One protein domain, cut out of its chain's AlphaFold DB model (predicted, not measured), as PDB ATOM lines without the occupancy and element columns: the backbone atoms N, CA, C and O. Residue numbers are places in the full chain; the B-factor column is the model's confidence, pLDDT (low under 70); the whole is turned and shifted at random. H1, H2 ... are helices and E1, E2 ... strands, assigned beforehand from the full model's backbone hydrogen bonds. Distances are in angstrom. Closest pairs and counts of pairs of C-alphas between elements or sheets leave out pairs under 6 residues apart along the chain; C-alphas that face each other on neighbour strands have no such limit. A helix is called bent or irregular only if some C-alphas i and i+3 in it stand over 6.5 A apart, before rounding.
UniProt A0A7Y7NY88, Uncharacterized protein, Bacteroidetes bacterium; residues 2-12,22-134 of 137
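Overview. This is residues 2 to 12 and 22 to 134 of the 137 residues of an uncharacterized protein of Bacteroidetes bacterium (UniProt A0A7Y7NY88). A long, narrow, twisted sheet of three strands makes the longest axis, with H4 folded back along one face of it and H1 packed on H4; H2 and H3 pack on each other near the other end from the turn of the E1 and E2 hairpin, and the first residues of H2, 22 to 29, stick out. The printed part has 124 residues, with four named helices and three named strands in the order H1 H2 H3 E1 E2 E3 H4. The sheet runs E1 - E2 - E3, antiparallel throughout, and the class is mixed, helices and strands. The whole is loose, with a radius of gyration of the C-alphas of 17.0 A and spans of 51 by 37 by 32 A.

Arrangement. E1, residues 69 to 82, E2, residues 85 to 98, and E3, residues 104 to 113, form a meander, each strand the antiparallel neighbour of the one before. The hairpin E1 and E2 has N 76 and O 91 within hydrogen-bond range at 3.0 A; in the hairpin E2 and E3, N 92 and O 110 are 2.9 A apart. E1 bends by 51 degrees at residue 79. H4, residues 118 to 133, is on the sheet at a height over the sheet of 9.8 A, two layers with the helix on one face. It lies over E2 and runs along the strands, at 12 degrees to E2 on the local plane; the closest C-alphas of H4 and E2 are those of Ser 128 and Phe 94, 6.9 A apart. H1, residues 2 to 8, touches H4 at a steep tilt of 39 degrees, the same way, with C-alphas 4 and 126 closest at 5.5 A. H2, residues 22 to 43, only grazes the sheet, with residues 34 to 38. H3, residues 55 to 65, touches residues 30 to 34 of H2 alone, at a steep tilt of 48 degrees, opposite ways; C-alphas 30 and 61 are closest at 7.2 A. H3 and H4 are apart. In H1 and H3 every O i to N i+4 pair is within hydrogen-bond range; in H2 it is 16 of 18 and in H4 10 of 12.

Along the chain. E1 measures 39.4 A from first to last C-alpha, E2 41.2 A and E3 27.0 A. H2 measures 31.9 A and is irregular, with C-alphas 23 and 26 7.1 A apart; H4 measures 21.4 A. C-alpha 69, where E1 begins, is at (-8.086, -15.519, -15.608), and C-alpha 133, where H4 ends, is at (-11.309, -7.429, -24.477).

Size, cuts and confidence. The two C-alphas farthest apart are those of Glu 63 and Gln 84, 53.6 A. Residues 13 to 21 are not printed, and C-alphas 12 and 22 are 18.4 A apart across the cut. The link from H2 to H3, 11 residues, is long. The mean pLDDT of the printed part is 81.5, and residues 44 to 54, 81 to 87 and 115 to 116 are under 70.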
ATOM      1  N   LYS A   2      -6.103   4.524 -18.752       80.81
ATOM      2  CA  LYS A   2      -7.482   5.088 -18.863       80.81
ATOM      3  C   LYS A   2      -7.996   5.318 -20.298       80.81
ATOM      4  O   LYS A   2      -9.164   5.093 -20.598       80.81
ATOM      5  N   LYS A   3      -7.125   5.775 -21.209       82.56
ATOM      6  CA  LYS A   3      -7.482   5.944 -22.632       82.56
ATOM      7  C   LYS A   3      -7.761   4.595 -23.311       82.56
ATOM      8  O   LYS A   3      -8.727   4.486 -24.060       82.56
ATOM      9  N   CYS A   4      -6.933   3.584 -23.038       83.62
ATOM     10  CA  CYS A   4      -7.097   2.233 -23.573       83.62
ATOM     11  C   CYS A   4      -8.369   1.582 -23.027       83.62
ATOM     12  O   CYS A   4      -9.175   1.106 -23.816       83.62
ATOM     13  N   SER A   5      -8.612   1.650 -21.713       84.31
ATOM     14  CA  SER A   5      -9.811   1.062 -21.106       84.31
ATOM     15  C   SER A   5     -11.099   1.650 -21.680       84.31
ATOM     16  O   SER A   5     -11.990   0.895 -22.055       84.31
ATOM     17  N   LYS A   6     -11.168   2.975 -21.878       86.44
ATOM     18  CA  LYS A   6     -12.317   3.624 -22.530       86.44
ATOM     19  C   LYS A   6     -12.545   3.113 -23.957       86.44
ATOM     20  O   LYS A   6     -13.682   2.829 -24.320       86.44
ATOM     21  N   LYS A   7     -11.485   2.988 -24.765       86.81
ATOM     22  CA  LYS A   7     -11.585   2.469 -26.145       86.81
ATOM     23  C   LYS A   7     -12.034   1.007 -26.182       86.81
ATOM     24  O   LYS A   7     -12.790   0.627 -27.067       86.81
ATOM     25  N   LEU A   8     -11.584   0.220 -25.210       87.44
ATOM     26  CA  LEU A   8     -11.851  -1.214 -25.099       87.44
ATOM     27  C   LEU A   8     -13.102  -1.546 -24.282       87.44
ATOM     28  O   LEU A   8     -13.431  -2.718 -24.134       87.44
ATOM     29  N   LYS A   9     -13.800  -0.528 -23.761       88.06
ATOM     30  CA  LYS A   9     -14.957  -0.671 -22.864       88.06
ATOM     31  C   LYS A   9     -14.651  -1.529 -21.624       88.06
ATOM     32  O   LYS A   9     -15.503  -2.276 -21.160       88.06
ATOM     33  N   LEU A  10     -13.435  -1.406 -21.093       85.38
ATOM     34  CA  LEU A  10     -13.001  -2.063 -19.859       85.38
ATOM     35  C   LEU A  10     -13.290  -1.171 -18.650       85.38
ATOM     36  O   LEU A  10     -13.102   0.049 -18.719       85.38
ATOM     37  N   ASN A  11     -13.668  -1.783 -17.526       85.88
ATOM     38  CA  ASN A  11     -13.657  -1.093 -16.241       85.88
ATOM     39  C   ASN A  11     -12.200  -0.816 -15.831       85.88
ATOM     40  O   ASN A  11     -11.326  -1.663 -16.005       85.88
ATOM     41  N   CYS A  12     -11.917   0.390 -15.345       85.06
ATOM     42  CA  CYS A  12     -10.574   0.795 -14.948       85.06
ATOM     43  C   CYS A  12     -10.648   1.549 -13.630       85.06
ATOM     44  O   CYS A  12     -11.079   2.703 -13.583       85.06
ATOM     45  N   SER A  22     -11.606   3.834   2.711       79.81
ATOM     46  CA  SER A  22     -12.094   2.566   3.273       79.81
ATOM     47  C   SER A  22     -12.713   1.643   2.216       79.81
ATOM     48  O   SER A  22     -12.620   0.430   2.355       79.81
ATOM     49  N   GLY A  23     -13.289   2.205   1.145       79.81
ATOM     50  CA  GLY A  23     -13.839   1.427   0.031       79.81
ATOM     51  C   GLY A  23     -12.784   0.785  -0.877       79.81
ATOM     52  O   GLY A  23     -13.116  -0.116  -1.638       79.81
ATOM     53  N   ASP A  24     -11.519   1.209  -0.791       84.75
ATOM     54  CA  ASP A  24     -10.423   0.685  -1.616       84.75
ATOM     55  C   ASP A  24      -9.641  -0.446  -0.923       84.75
ATOM     56  O   ASP A  24      -8.779  -1.064  -1.548       84.75
ATOM     57  N   ILE A  25      -9.913  -0.710   0.363       85.44
ATOM     58  CA  ILE A  25      -9.149  -1.668   1.181       85.44
ATOM     59  C   ILE A  25      -9.242  -3.083   0.605       85.44
ATOM     60  O   ILE A  25      -8.223  -3.757   0.486       85.44
ATOM     61  N   GLU A  26     -10.438  -3.522   0.213       87.12
ATOM     62  CA  GLU A  26     -10.639  -4.857  -0.364       87.12
ATOM     63  C   GLU A  26      -9.848  -5.020  -1.665       87.12
ATOM     64  O   GLU A  26      -9.042  -5.932  -1.798       87.12
ATOM     65  N   LEU A  27      -9.984  -4.061  -2.581       87.25
ATOM     66  CA  LEU A  27      -9.246  -4.014  -3.845       87.25
ATOM     67  C   LEU A  27      -7.720  -3.988  -3.646       87.25
ATOM     68  O   LEU A  27      -6.977  -4.582  -4.428       87.25
ATOM     69  N   PHE A  28      -7.242  -3.300  -2.609       88.50
ATOM     70  CA  PHE A  28      -5.826  -3.272  -2.257       88.50
ATOM     71  C   PHE A  28      -5.336  -4.633  -1.746       88.50
ATOM     72  O   PHE A  28      -4.288  -5.105  -2.190       88.50
ATOM     73  N   ASN A  29      -6.102  -5.274  -0.860       88.50
ATOM     74  CA  ASN A  29      -5.792  -6.600  -0.325       88.50
ATOM     75  C   ASN A  29      -5.809  -7.666  -1.427       88.50
ATOM     76  O   ASN A  29      -4.899  -8.487  -1.490       88.50
ATOM     77  N   ASP A  30      -6.776  -7.599  -2.342       89.81
ATOM     78  CA  ASP A  30      -6.880  -8.499  -3.493       89.81
ATOM     79  C   ASP A  30      -5.657  -8.375  -4.399       89.81
ATOM     80  O   ASP A  30      -5.066  -9.371  -4.816       89.81
ATOM     81  N   ASN A  31      -5.215  -7.143  -4.657       89.06
ATOM     82  CA  ASN A  31      -3.995  -6.905  -5.414       89.06
ATOM     83  C   ASN A  31      -2.745  -7.412  -4.671       89.06
ATOM     84  O   ASN A  31      -1.829  -7.923  -5.311       89.06
ATOM     85  N   ALA A  32      -2.678  -7.293  -3.342       89.75
ATOM     86  CA  ALA A  32      -1.568  -7.835  -2.553       89.75
ATOM     87  C   ALA A  32      -1.522  -9.371  -2.611       89.75
ATOM     88  O   ALA A  32      -0.459  -9.935  -2.860       89.75
ATOM     89  N   LEU A  33      -2.677 -10.026  -2.473       91.06
ATOM     90  CA  LEU A  33      -2.826 -11.474  -2.601       91.06
ATOM     91  C   LEU A  33      -2.390 -11.969  -3.989       91.06
ATOM     92  O   LEU A  33      -1.634 -12.932  -4.088       91.06
ATOM     93  N   LEU A  34      -2.806 -11.276  -5.055       90.25
ATOM     94  CA  LEU A  34      -2.397 -11.592  -6.426       90.25
ATOM     95  C   LEU A  34      -0.886 -11.467  -6.628       90.25
ATOM     96  O   LEU A  34      -0.289 -12.349  -7.240       90.25
ATOM     97  N   ASN A  35      -0.264 -10.401  -6.113       88.81
ATOM     98  CA  ASN A  35       1.192 -10.246  -6.180       88.81
ATOM     99  C   ASN A  35       1.900 -11.394  -5.460       88.81
ATOM    100  O   ASN A  35       2.786 -12.004  -6.041       88.81
ATOM    101  N   GLN A  36       1.466 -11.727  -4.240       88.50
ATOM    102  CA  GLN A  36       2.039 -12.837  -3.484       88.50
ATOM    103  C   GLN A  36       1.906 -14.163  -4.240       88.50
ATOM    104  O   GLN A  36       2.875 -14.911  -4.322       88.50
ATOM    105  N   TRP A  37       0.734 -14.449  -4.816       87.94
ATOM    106  CA  TRP A  37       0.514 -15.672  -5.589       87.94
ATOM    107  C   TRP A  37       1.395 -15.730  -6.843       87.94
ATOM    108  O   TRP A  37       1.989 -16.766  -7.122       87.94
ATOM    109  N   ILE A  38       1.512 -14.623  -7.587       87.00
ATOM    110  CA  ILE A  38       2.380 -14.530  -8.774       87.00
ATOM    111  C   ILE A  38       3.841 -14.733  -8.365       87.00
ATOM    112  O   ILE A  38       4.535 -15.542  -8.977       87.00
ATOM    113  N   ASP A  39       4.297 -14.030  -7.331       86.06
ATOM    114  CA  ASP A  39       5.669 -14.130  -6.845       86.06
ATOM    115  C   ASP A  39       5.978 -15.558  -6.404       86.06
ATOM    116  O   ASP A  39       6.952 -16.130  -6.880       86.06
ATOM    117  N   GLU A  40       5.144 -16.177  -5.568       83.12
ATOM    118  CA  GLU A  40       5.337 -17.561  -5.122       83.12
ATOM    119  C   GLU A  40       5.360 -18.533  -6.310       83.12
ATOM    120  O   GLU A  40       6.273 -19.349  -6.428       83.12
ATOM    121  N   ARG A  41       4.423 -18.386  -7.257       78.81
ATOM    122  CA  ARG A  41       4.307 -19.297  -8.400       78.81
ATOM    123  C   ARG A  41       5.476 -19.205  -9.378       78.81
ATOM    124  O   ARG A  41       5.813 -20.210  -9.996       78.81
ATOM    125  N   PHE A  42       6.077 -18.027  -9.546       77.50
ATOM    126  CA  PHE A  42       7.169 -17.807 -10.503       77.50
ATOM    127  C   PHE A  42       8.559 -17.667  -9.859       77.50
ATOM    128  O   PHE A  42       9.551 -17.601 -10.584       77.50
ATOM    129  N   SER A  43       8.663 -17.628  -8.525       73.69
ATOM    130  CA  SER A  43       9.951 -17.577  -7.808       73.69
ATOM    131  C   SER A  43      10.587 -18.950  -7.627       73.69
ATOM    132  O   SER A  43      11.812 -19.054  -7.534       73.69
ATOM    133  N   HIS A  44       9.779 -20.006  -7.585       62.62
ATOM    134  CA  HIS A  44      10.267 -21.374  -7.518       62.62
ATOM    135  C   HIS A  44      10.230 -21.988  -8.927       62.62
ATOM    136  O   HIS A  44       9.220 -21.894  -9.607       62.62
ATOM    137  N   GLY A  45      11.356 -22.534  -9.404       61.88
ATOM    138  CA  GLY A  45      11.594 -22.884 -10.814       61.88
ATOM    139  C   GLY A  45      10.524 -23.751 -11.505       61.88
ATOM    140  O   GLY A  45       9.539 -23.245 -12.028       61.88
ATOM    141  N   ASN A  46      10.774 -25.054 -11.648       52.84
ATOM    142  CA  ASN A  46       9.954 -25.948 -12.477       52.84
ATOM    143  C   ASN A  46       8.858 -26.612 -11.624       52.84
ATOM    144  O   ASN A  46       8.918 -27.807 -11.359       52.84
ATOM    145  N   ASN A  47       7.903 -25.812 -11.147       54.88
ATOM    146  CA  ASN A  47       6.978 -26.202 -10.079       54.88
ATOM    147  C   ASN A  47       5.518 -26.215 -10.535       54.88
ATOM    148  O   ASN A  47       4.644 -25.568  -9.958       54.88
ATOM    149  N   GLU A  48       5.249 -26.988 -11.588       55.38
ATOM    150  CA  GLU A  48       3.877 -27.277 -12.026       55.38
ATOM    151  C   GLU A  48       3.041 -27.923 -10.899       55.38
ATOM    152  O   GLU A  48       1.831 -27.701 -10.859       55.38
ATOM    153  N   ASP A  49       3.700 -28.597  -9.943       54.78
ATOM    154  CA  ASP A  49       3.086 -29.389  -8.867       54.78
ATOM    155  C   ASP A  49       3.182 -28.775  -7.449       54.78
ATOM    156  O   ASP A  49       2.742 -29.405  -6.484       54.78
ATOM    157  N   GLU A  50       3.754 -27.576  -7.266       60.03
ATOM    158  CA  GLU A  50       3.795 -26.964  -5.925       60.03
ATOM    159  C   GLU A  50       2.468 -26.289  -5.567       60.03
ATOM    160  O   GLU A  50       1.954 -25.422  -6.280       60.03
ATOM    161  N   ILE A  51       1.926 -26.687  -4.415       61.81
ATOM    162  CA  ILE A  51       0.754 -26.063  -3.804       61.81
ATOM    163  C   ILE A  51       1.160 -24.658  -3.360       61.81
ATOM    164  O   ILE A  51       1.951 -24.507  -2.432       61.81
ATOM    165  N   VAL A  52       0.596 -23.638  -4.005       66.44
ATOM    166  CA  VAL A  52       0.789 -22.244  -3.593       66.44
ATOM    167  C   VAL A  52       0.112 -22.048  -2.239       66.44
ATOM    168  O   VAL A  52      -1.065 -22.381  -2.073       66.44
ATOM    169  N   SER A  53       0.827 -21.482  -1.273       66.75
ATOM    170  CA  SER A  53       0.364 -21.258   0.099       66.75
ATOM    171  C   SER A  53      -0.934 -20.449   0.181       66.75
ATOM    172  O   SER A  53      -1.702 -20.584   1.131       66.75
ATOM    173  N   SER A  54      -1.211 -19.638  -0.842       68.50
ATOM    174  CA  SER A  54      -2.393 -18.786  -0.930       68.50
ATOM    175  C   SER A  54      -3.586 -19.404  -1.676       68.50
ATOM    176  O   SER A  54      -4.560 -18.693  -1.924       68.50
ATOM    177  N   SER A  55      -3.556 -20.702  -2.013       73.38
ATOM    178  CA  SER A  55      -4.578 -21.355  -2.857       73.38
ATOM    179  C   SER A  55      -6.020 -21.162  -2.352       73.38
ATOM    180  O   SER A  55      -6.877 -20.766  -3.134       73.38
ATOM    181  N   GLU A  56      -6.285 -21.317  -1.049       79.06
ATOM    182  CA  GLU A  56      -7.636 -21.124  -0.480       79.06
ATOM    183  C   GLU A  56      -8.142 -19.674  -0.610       79.06
ATOM    184  O   GLU A  56      -9.307 -19.422  -0.920       79.06
ATOM    185  N   TYR A  57      -7.261 -18.692  -0.398       84.69
ATOM    186  CA  TYR A  57      -7.604 -17.276  -0.556       84.69
ATOM    187  C   TYR A  57      -7.816 -16.912  -2.030       84.69
ATOM    188  O   TYR A  57      -8.638 -16.053  -2.355       84.69
ATOM    189  N   MET A  58      -7.090 -17.577  -2.928       88.06
ATOM    190  CA  MET A  58      -7.233 -17.409  -4.367       88.06
ATOM    191  C   MET A  58      -8.539 -17.993  -4.896       88.06
ATOM    192  O   MET A  58      -9.170 -17.349  -5.729       88.06
ATOM    193  N   GLU A  59      -8.995 -19.139  -4.387       88.06
ATOM    194  CA  GLU A  59     -10.315 -19.694  -4.723       88.06
ATOM    195  C   GLU A  59     -11.438 -18.702  -4.387       88.06
ATOM    196  O   GLU A  59     -12.269 -18.387  -5.243       88.06
ATOM    197  N   GLN A  60     -11.403 -18.110  -3.187       89.38
ATOM    198  CA  GLN A  60     -12.368 -17.080  -2.775       89.38
ATOM    199  C   GLN A  60     -12.309 -15.833  -3.670       89.38
ATOM    200  O   GLN A  60     -13.340 -15.232  -3.988       89.38
ATOM    201  N   LEU A  61     -11.107 -15.426  -4.088       90.06
ATOM    202  CA  LEU A  61     -10.925 -14.298  -4.998       90.06
ATOM    203  C   LEU A  61     -11.495 -14.598  -6.393       90.06
ATOM    204  O   LEU A  61     -12.177 -13.746  -6.965       90.06
ATOM    205  N   ILE A  62     -11.248 -15.794  -6.934       91.31
ATOM    206  CA  ILE A  62     -11.774 -16.245  -8.231       91.31
ATOM    207  C   ILE A  62     -13.303 -16.234  -8.216       91.31
ATOM    208  O   ILE A  62     -13.919 -15.712  -9.151       91.31
ATOM    209  N   GLU A  63     -13.912 -16.749  -7.146       91.12
ATOM    210  CA  GLU A  63     -15.365 -16.744  -6.968       91.12
ATOM    211  C   GLU A  63     -15.916 -15.311  -6.933       91.12
ATOM    212  O   GLU A  63     -16.837 -14.983  -7.685       91.12
ATOM    213  N   ARG A  64     -15.302 -14.419  -6.143       89.19
ATOM    214  CA  ARG A  64     -15.723 -13.011  -6.030       89.19
ATOM    215  C   ARG A  64     -15.568 -12.231  -7.339       89.19
ATOM    216  O   ARG A  64     -16.420 -11.402  -7.658       89.19
ATOM    217  N   LEU A  65     -14.493 -12.467  -8.093       86.25
ATOM    218  CA  LEU A  65     -14.243 -11.803  -9.378       86.25
ATOM    219  C   LEU A  65     -15.055 -12.409 -10.533       86.25
ATOM    220  O   LEU A  65     -15.189 -11.771 -11.581       86.25
ATOM    221  N   GLY A  66     -15.580 -13.629 -10.373       90.12
ATOM    222  CA  GLY A  66     -16.299 -14.364 -11.416       90.12
ATOM    223  C   GLY A  66     -15.412 -14.772 -12.598       90.12
ATOM    224  O   GLY A  66     -15.910 -14.996 -13.703       90.12
ATOM    225  N   THR A  67     -14.093 -14.818 -12.403       90.00
ATOM    226  CA  THR A  67     -13.118 -15.204 -13.426       90.00
ATOM    227  C   THR A  67     -11.885 -15.815 -12.785       90.00
ATOM    228  O   THR A  67     -11.347 -15.296 -11.812       90.00
ATOM    229  N   LYS A  68     -11.391 -16.885 -13.401       91.06
ATOM    230  CA  LYS A  68     -10.115 -17.510 -13.051       91.06
ATOM    231  C   LYS A  68      -8.933 -16.999 -13.861       91.06
ATOM    232  O   LYS A  68      -7.825 -17.484 -13.700       91.06
ATOM    233  N   TYR A  69      -9.152 -16.063 -14.775       90.81
ATOM    234  CA  TYR A  69      -8.086 -15.519 -15.608       90.81
ATOM    235  C   TYR A  69      -7.691 -14.133 -15.131       90.81
ATOM    236  O   TYR A  69      -8.548 -13.254 -15.005       90.81
ATOM    237  N   ILE A  70      -6.386 -13.918 -14.969       90.94
ATOM    238  CA  ILE A  70      -5.809 -12.588 -14.796       90.94
ATOM    239  C   ILE A  70      -4.881 -12.262 -15.956       90.94
ATOM    240  O   ILE A  70      -4.131 -13.110 -16.441       90.94
ATOM    241  N   ALA A  71      -4.937 -11.008 -16.391       90.25
ATOM    242  CA  ALA A  71      -3.948 -10.424 -17.274       90.25
ATOM    243  C   ALA A  71      -3.051  -9.499 -16.461       90.25
ATOM    244  O   ALA A  71      -3.517  -8.512 -15.891       90.25
ATOM    245  N   TRP A  72      -1.768  -9.821 -16.427       88.81
ATOM    246  CA  TRP A  72      -0.762  -9.082 -15.696       88.81
ATOM    247  C   TRP A  72       0.184  -8.396 -16.668       88.81
ATOM    248  O   TRP A  72       0.575  -8.966 -17.687       88.81
ATOM    249  N   CYS A  73       0.543  -7.151 -16.381       88.62
ATOM    250  CA  CYS A  73       1.446  -6.404 -17.238       88.62
ATOM    251  C   CYS A  73       2.256  -5.402 -16.444       88.62
ATOM    252  O   CYS A  73       1.823  -4.906 -15.404       88.62
ATOM    253  N   GLY A  74       3.418  -5.068 -16.977       85.88
ATOM    254  CA  GLY A  74       4.272  -4.077 -16.370       85.88
ATOM    255  C   GLY A  74       5.300  -3.550 -17.345       85.88
ATOM    256  O   GLY A  74       5.508  -4.068 -18.443       85.88
ATOM    257  N   LEU A  75       5.926  -2.472 -16.910       85.38
ATOM    258  CA  LEU A  75       7.020  -1.828 -17.598       85.38
ATOM    259  C   LEU A  75       8.129  -1.643 -16.580       85.38
ATOM    260  O   LEU A  75       7.898  -1.053 -15.524       85.38
ATOM    261  N   TYR A  76       9.321  -2.108 -16.914       85.50
ATOM    262  CA  TYR A  76      10.516  -1.744 -16.178       85.50
ATOM    263  C   TYR A  76      11.542  -1.154 -17.138       85.50
ATOM    264  O   TYR A  76      11.769  -1.659 -18.240       85.50
ATOM    265  N   SER A  77      12.149  -0.059 -16.704       83.00
ATOM    266  CA  SER A  77      13.161   0.668 -17.459       83.00
ATOM    267  C   SER A  77      14.436   0.693 -16.643       83.00
ATOM    268  O   SER A  77      14.405   0.990 -15.449       83.00
ATOM    269  N   TYR A  78      15.563   0.396 -17.280       81.12
ATOM    270  CA  TYR A  78      16.863   0.451 -16.631       81.12
ATOM    271  C   TYR A  78      17.917   1.061 -17.552       81.12
ATOM    272  O   TYR A  78      17.831   0.996 -18.781       81.12
ATOM    273  N   ASN A  79      18.920   1.676 -16.927       80.88
ATOM    274  CA  ASN A  79      20.092   2.178 -17.629       80.88
ATOM    275  C   ASN A  79      21.032   1.006 -17.891       80.88
ATOM    276  O   ASN A  79      21.542   0.391 -16.954       80.88
ATOM    277  N   GLU A  80      21.277   0.704 -19.158       73.81
ATOM    278  CA  GLU A  80      22.287  -0.267 -19.547       73.81
ATOM    279  C   GLU A  80      23.606   0.484 -19.765       73.81
ATOM    280  O   GLU A  80      23.773   1.222 -20.739       73.81
ATOM    281  N   ILE A  81      24.542   0.325 -18.824       69.94
ATOM    282  CA  ILE A  81      25.911   0.816 -18.983       69.94
ATOM    283  C   ILE A  81      26.687  -0.262 -19.735       69.94
ATOM    284  O   ILE A  81      27.050  -1.290 -19.162       69.94
ATOM    285  N   ARG A  82      26.958  -0.040 -21.024       66.56
ATOM    286  CA  ARG A  82      27.985  -0.794 -21.750       66.56
ATOM    287  C   ARG A  82      29.247   0.048 -21.824       66.56
ATOM    288  O   ARG A  82      29.151   1.261 -21.952       66.56
ATOM    289  N   SER A  83      30.401  -0.624 -21.779       61.91
ATOM    290  CA  SER A  83      31.784  -0.107 -21.721       61.91
ATOM    291  C   SER A  83      32.070   1.229 -22.443       61.91
ATOM    292  O   SER A  83      32.952   1.960 -22.007       61.91
ATOM    293  N   GLN A  84      31.320   1.595 -23.497       59.12
ATOM    294  CA  GLN A  84      31.441   2.891 -24.185       59.12
ATOM    295  C   GLN A  84      30.113   3.547 -24.631       59.12
ATOM    296  O   GLN A  84      30.152   4.545 -25.338       59.12
ATOM    297  N   ASN A  85      28.941   3.026 -24.241       57.47
ATOM    298  CA  ASN A  85      27.632   3.601 -24.586       57.47
ATOM    299  C   ASN A  85      26.618   3.366 -23.455       57.47
ATOM    300  O   ASN A  85      26.348   2.223 -23.081       57.47
ATOM    301  N   SER A  86      26.025   4.447 -22.945       62.84
ATOM    302  CA  SER A  86      24.872   4.391 -22.041       62.84
ATOM    303  C   SER A  86      23.581   4.375 -22.857       62.84
ATOM    304  O   SER A  86      23.293   5.338 -23.573       62.84
ATOM    305  N   GLY A  87      22.802   3.300 -22.755       69.81
ATOM    306  CA  GLY A  87      21.491   3.178 -23.394       69.81
ATOM    307  C   GLY A  87      20.372   3.059 -22.363       69.81
ATOM    308  O   GLY A  87      20.542   2.417 -21.329       69.81
ATOM    309  N   PHE A  88      19.212   3.651 -22.648       76.50
ATOM    310  CA  PHE A  88      17.980   3.340 -21.920       76.50
ATOM    311  C   PHE A  88      17.359   2.091 -22.531       76.50
ATOM    312  O   PHE A  88      17.110   2.069 -23.741       76.50
ATOM    313  N   LYS A  89      17.104   1.072 -21.712       81.88
ATOM    314  CA  LYS A  89      16.367  -0.114 -22.132       81.88
ATOM    315  C   LYS A  89      15.056  -0.189 -21.368       81.88
ATOM    316  O   LYS A  89      15.046  -0.165 -20.138       81.88
ATOM    317  N   ASN A  90      13.962  -0.286 -22.115       84.44
ATOM    318  CA  ASN A  90      12.626  -0.472 -21.567       84.44
ATOM    319  C   ASN A  90      12.147  -1.870 -21.933       84.44
ATOM    320  O   ASN A  90      12.174  -2.250 -23.110       84.44
ATOM    321  N   THR A  91      11.676  -2.603 -20.932       86.44
ATOM    322  CA  THR A  91      11.054  -3.905 -21.108       86.44
ATOM    323  C   THR A  91       9.608  -3.817 -20.656       86.44
ATOM    324  O   THR A  91       9.311  -3.621 -19.478       86.44
ATOM    325  N   TYR A  92       8.704  -3.983 -21.610       88.75
ATOM    326  CA  TYR A  92       7.298  -4.222 -21.341       88.75
ATOM    327  C   TYR A  92       7.046  -5.725 -21.329       88.75
ATOM    328  O   TYR A  92       7.534  -6.446 -22.202       88.75
ATOM    329  N   PHE A  93       6.261  -6.187 -20.366       89.94
ATOM    330  CA  PHE A  93       5.802  -7.564 -20.304       89.94
ATOM    331  C   PHE A  93       4.290  -7.613 -20.129       89.94
ATOM    332  O   PHE A  93       3.686  -6.744 -19.493       89.94
ATOM    333  N   PHE A  94       3.692  -8.651 -20.693       91.19
ATOM    334  CA  PHE A  94       2.283  -8.966 -20.548       91.19
ATOM    335  C   PHE A  94       2.110 -10.475 -20.505       91.19
ATOM    336  O   PHE A  94       2.653 -11.187 -21.350       91.19
ATOM    337  N   PHE A  95       1.318 -10.972 -19.566       91.00
ATOM    338  CA  PHE A  95       0.916 -12.366 -19.567       91.00
ATOM    339  C   PHE A  95      -0.511 -12.554 -19.085       91.00
ATOM    340  O   PHE A  95      -1.050 -11.739 -18.342       91.00
ATOM    341  N   VAL A  96      -1.125 -13.640 -19.537       91.06
ATOM    342  CA  VAL A  96      -2.420 -14.110 -19.052       91.06
ATOM    343  C   VAL A  96      -2.201 -15.467 -18.422       91.06
ATOM    344  O   VAL A  96      -1.586 -16.329 -19.051       91.06
ATOM    345  N   VAL A  97      -2.706 -15.661 -17.212       90.81
ATOM    346  CA  VAL A  97      -2.572 -16.912 -16.463       90.81
ATOM    347  C   VAL A  97      -3.934 -17.366 -15.946       90.81
ATOM    348  O   VAL A  97      -4.792 -16.543 -15.621       90.81
ATOM    349  N   ASP A  98      -4.138 -18.679 -15.941       89.75
ATOM    350  CA  ASP A  98      -5.238 -19.347 -15.248       89.75
ATOM    351  C   ASP A  98      -4.849 -19.497 -13.767       89.75
ATOM    352  O   ASP A  98      -3.868 -20.162 -13.448       89.75
ATOM    353  N   LEU A  99      -5.578 -18.829 -12.877       88.38
ATOM    354  CA  LEU A  99      -5.304 -18.746 -11.442       88.38
ATOM    355  C   LEU A  99      -5.565 -20.063 -10.698       88.38
ATOM    356  O   LEU A  99      -4.987 -20.263  -9.636       88.38
ATOM    357  N   GLU A 100      -6.389 -20.965 -11.242       85.62
ATOM    358  CA  GLU A 100      -6.615 -22.289 -10.641       85.62
ATOM    359  C   GLU A 100      -5.413 -23.196 -10.908       85.62
ATOM    360  O   GLU A 100      -4.900 -23.873 -10.025       85.62
ATOM    361  N   THR A 101      -4.947 -23.203 -12.158       84.12
ATOM    362  CA  THR A 101      -3.937 -24.169 -12.616       84.12
ATOM    363  C   THR A 101      -2.519 -23.613 -12.627       84.12
ATOM    364  O   THR A 101      -1.567 -24.381 -12.668       84.12
ATOM    365  N   GLY A 102      -2.349 -22.291 -12.627       83.06
ATOM    366  CA  GLY A 102      -1.076 -21.616 -12.897       83.06
ATOM    367  C   GLY A 102      -0.661 -21.610 -14.367       83.06
ATOM    368  O   GLY A 102       0.415 -21.114 -14.704       83.06
ATOM    369  N   LYS A 103      -1.488 -22.147 -15.270       86.12
ATOM    370  CA  LYS A 103      -1.136 -22.262 -16.684       86.12
ATOM    371  C   LYS A 103      -1.052 -20.887 -17.341       86.12
ATOM    372  O   LYS A 103      -2.040 -20.153 -17.415       86.12
ATOM    373  N   VAL A 104       0.114 -20.565 -17.897       89.00
ATOM    374  CA  VAL A 104       0.303 -19.356 -18.707       89.00
ATOM    375  C   VAL A 104      -0.381 -19.546 -20.063       89.00
ATOM    376  O   VAL A 104       0.017 -20.369 -20.885       89.00
ATOM    377  N   MET A 105      -1.432 -18.767 -20.300       89.38
ATOM    378  CA  MET A 105      -2.248 -18.799 -21.516       89.38
ATOM    379  C   MET A 105      -1.662 -17.928 -22.630       89.38
ATOM    380  O   MET A 105      -1.876 -18.189 -23.813       89.38
ATOM    381  N   LYS A 106      -0.940 -16.867 -22.257       89.81
ATOM    382  CA  LYS A 106      -0.267 -15.947 -23.178       89.81
ATOM    383  C   LYS A 106       0.894 -15.274 -22.463       89.81
ATOM    384  O   LYS A 106       0.742 -14.899 -21.309       89.81
ATOM    385  N   PHE A 107       2.005 -15.076 -23.164       90.50
ATOM    386  CA  PHE A 107       3.172 -14.347 -22.674       90.50
ATOM    387  C   PHE A 107       3.756 -13.504 -23.811       90.50
ATOM    388  O   PHE A 107       3.960 -14.001 -24.918       90.50
ATOM    389  N   GLU A 108       3.984 -12.222 -23.554       90.44
ATOM    390  CA  GLU A 108       4.561 -11.252 -24.482       90.44
ATOM    391  C   GLU A 108       5.630 -10.437 -23.755       90.44
ATOM    392  O   GLU A 108       5.403  -9.938 -22.650       90.44
ATOM    393  N   VAL A 109       6.780 -10.256 -24.401       89.56
ATOM    394  CA  VAL A 109       7.843  -9.364 -23.929       89.56
ATOM    395  C   VAL A 109       8.272  -8.477 -25.084       89.56
ATOM    396  O   VAL A 109       8.646  -8.961 -26.151       89.56
ATOM    397  N   HIS A 110       8.238  -7.170 -24.858       87.19
ATOM    398  CA  HIS A 110       8.672  -6.164 -25.814       87.19
ATOM    399  C   HIS A 110       9.838  -5.378 -25.229       87.19
ATOM    400  O   HIS A 110       9.717  -4.743 -24.185       87.19
ATOM    401  N   ASN A 111      10.965  -5.405 -25.935       84.69
ATOM    402  CA  ASN A 111      12.151  -4.636 -25.586       84.69
ATOM    403  C   ASN A 111      12.269  -3.445 -26.536       84.69
ATOM    404  O   ASN A 111      12.126  -3.601 -27.748       84.69
ATOM    405  N   SER A 112      12.574  -2.269 -26.000       81.38
ATOM    406  CA  SER A 112      12.919  -1.093 -26.799       81.38
ATOM    407  C   SER A 112      14.171  -0.419 -26.248       81.38
ATOM    408  O   SER A 112      14.409  -0.418 -25.038       81.38
ATOM    409  N   ILE A 113      14.982   0.127 -27.155       75.94
ATOM    410  CA  ILE A 113      16.179   0.902 -26.832       75.94
ATOM    411  C   ILE A 113      15.873   2.365 -27.141       75.94
ATOM    412  O   ILE A 113      15.454   2.687 -28.252       75.94
ATOM    413  N   GLY A 114      16.100   3.242 -26.169       72.25
ATOM    414  CA  GLY A 114      15.866   4.677 -26.293       72.25
ATOM    415  C   GLY A 114      14.949   5.233 -25.207       72.25
ATOM    416  O   GLY A 114      14.436   4.511 -24.349       72.25
ATOM    417  N   LYS A 115      14.775   6.557 -25.227       66.62
ATOM    418  CA  LYS A 115      13.891   7.246 -24.285       66.62
ATOM    419  C   LYS A 115      12.454   6.809 -24.540       66.62
ATOM    420  O   LYS A 115      12.008   6.772 -25.684       66.62
ATOM    421  N   ASP A 116      11.754   6.476 -23.465       65.94
ATOM    422  CA  ASP A 116      10.409   5.943 -23.582       65.94
ATOM    423  C   ASP A 116       9.442   7.002 -24.126       65.94
ATOM    424  O   ASP A 116       9.436   8.158 -23.684       65.94
ATOM    425  N   HIS A 117       8.619   6.605 -25.093       73.19
ATOM    426  CA  HIS A 117       7.577   7.454 -25.656       73.19
ATOM    427  C   HIS A 117       6.223   6.924 -25.204       73.19
ATOM    428  O   HIS A 117       5.886   5.760 -25.422       73.19
ATOM    429  N   ALA A 118       5.416   7.807 -24.611       76.56
ATOM    430  CA  ALA A 118       4.095   7.454 -24.094       76.56
ATOM    431  C   ALA A 118       3.211   6.754 -25.144       76.56
ATOM    432  O   ALA A 118       2.392   5.908 -24.790       76.56
ATOM    433  N   ASP A 119       3.381   7.072 -26.428       80.50
ATOM    434  CA  ASP A 119       2.629   6.459 -27.524       80.50
ATOM    435  C   ASP A 119       3.004   4.991 -27.758       80.50
ATOM    436  O   ASP A 119       2.112   4.159 -27.935       80.50
ATOM    437  N   THR A 120       4.290   4.646 -27.669       79.88
ATOM    438  CA  THR A 120       4.776   3.263 -27.788       79.88
ATOM    439  C   THR A 120       4.208   2.396 -26.668       79.88
ATOM    440  O   THR A 120       3.614   1.350 -26.929       79.88
ATOM    441  N   LEU A 121       4.280   2.878 -25.424       77.81
ATOM    442  CA  LEU A 121       3.706   2.189 -24.266       77.81
ATOM    443  C   LEU A 121       2.192   2.028 -24.377       77.81
ATOM    444  O   LEU A 121       1.649   0.954 -24.120       77.81
ATOM    445  N   ASN A 122       1.489   3.089 -24.780       82.69
ATOM    446  CA  ASN A 122       0.046   3.018 -24.980       82.69
ATOM    447  C   ASN A 122      -0.323   2.014 -26.079       82.69
ATOM    448  O   ASN A 122      -1.348   1.351 -25.941       82.69
ATOM    449  N   SER A 123       0.494   1.889 -27.131       84.19
ATOM    450  CA  SER A 123       0.311   0.898 -28.195       84.19
ATOM    451  C   SER A 123       0.462  -0.530 -27.666       84.19
ATOM    452  O   SER A 123      -0.439  -1.342 -27.866       84.19
ATOM    453  N   PHE A 124       1.528  -0.822 -26.909       85.19
ATOM    454  CA  PHE A 124       1.728  -2.143 -26.300       85.19
ATOM    455  C   PHE A 124       0.583  -2.516 -25.359       85.19
ATOM    456  O   PHE A 124      -0.059  -3.547 -25.550       85.19
ATOM    457  N   ILE A 125       0.237  -1.625 -24.425       83.00
ATOM    458  CA  ILE A 125      -0.871  -1.841 -23.488       83.00
ATOM    459  C   ILE A 125      -2.188  -2.042 -24.244       83.00
ATOM    460  O   ILE A 125      -2.970  -2.926 -23.906       83.00
ATOM    461  N   TYR A 126      -2.471  -1.230 -25.265       87.00
ATOM    462  CA  TYR A 126      -3.697  -1.369 -26.049       87.00
ATOM    463  C   TYR A 126      -3.766  -2.718 -26.769       87.00
ATOM    464  O   TYR A 126      -4.799  -3.380 -26.709       87.00
ATOM    465  N   ASN A 127      -2.681  -3.135 -27.421       86.50
ATOM    466  CA  ASN A 127      -2.631  -4.385 -28.173       86.50
ATOM    467  C   ASN A 127      -2.786  -5.603 -27.259       86.50
ATOM    468  O   ASN A 127      -3.566  -6.504 -27.578       86.50
ATOM    469  N   SER A 128      -2.130  -5.605 -26.099       86.12
ATOM    470  CA  SER A 128      -2.295  -6.690 -25.136       86.12
ATOM    471  C   SER A 128      -3.702  -6.692 -24.522       86.12
ATOM    472  O   SER A 128      -4.338  -7.740 -24.434       86.12
ATOM    473  N   LEU A 129      -4.267  -5.524 -24.187       83.62
ATOM    474  CA  LEU A 129      -5.633  -5.446 -23.658       83.62
ATOM    475  C   LEU A 129      -6.709  -5.786 -24.706       83.62
ATOM    476  O   LEU A 129      -7.778  -6.281 -24.356       83.62
ATOM    477  N   MET A 130      -6.447  -5.569 -25.997       86.31
ATOM    478  CA  MET A 130      -7.328  -6.017 -27.083       86.31
ATOM    479  C   MET A 130      -7.504  -7.538 -27.087       86.31
ATOM    480  O   MET A 130      -8.568  -8.012 -27.480       86.31
ATOM    481  N   PHE A 131      -6.488  -8.304 -26.679       80.81
ATOM    482  CA  PHE A 131      -6.587  -9.761 -26.588       80.81
ATOM    483  C   PHE A 131      -7.640 -10.183 -25.559       80.81
ATOM    484  O   PHE A 131      -8.486 -11.011 -25.872       80.81
ATOM    485  N   VAL A 132      -7.641  -9.559 -24.380       81.44
ATOM    486  CA  VAL A 132      -8.595  -9.878 -23.301       81.44
ATOM    487  C   VAL A 132      -9.970  -9.244 -23.502       81.44
ATOM    488  O   VAL A 132     -10.972  -9.784 -23.051       81.44
ATOM    489  N   ALA A 133     -10.044  -8.108 -24.200       80.38
ATOM    490  CA  ALA A 133     -11.309  -7.429 -24.477       80.38
ATOM    491  C   ALA A 133     -12.136  -8.116 -25.576       80.38
ATOM    492  O   ALA A 133     -13.353  -7.922 -25.656       80.38
ATOM    493  N   LYS A 134     -11.502  -8.907 -26.453       74.56
ATOM    494  CA  LYS A 134     -12.220  -9.711 -27.443       74.56
ATOM    495  C   LYS A 134     -12.975 -10.822 -26.712       74.56
ATOM    496  O   LYS A 134     -12.370 -11.784 -26.259       74.56
TER     497      LYS A 134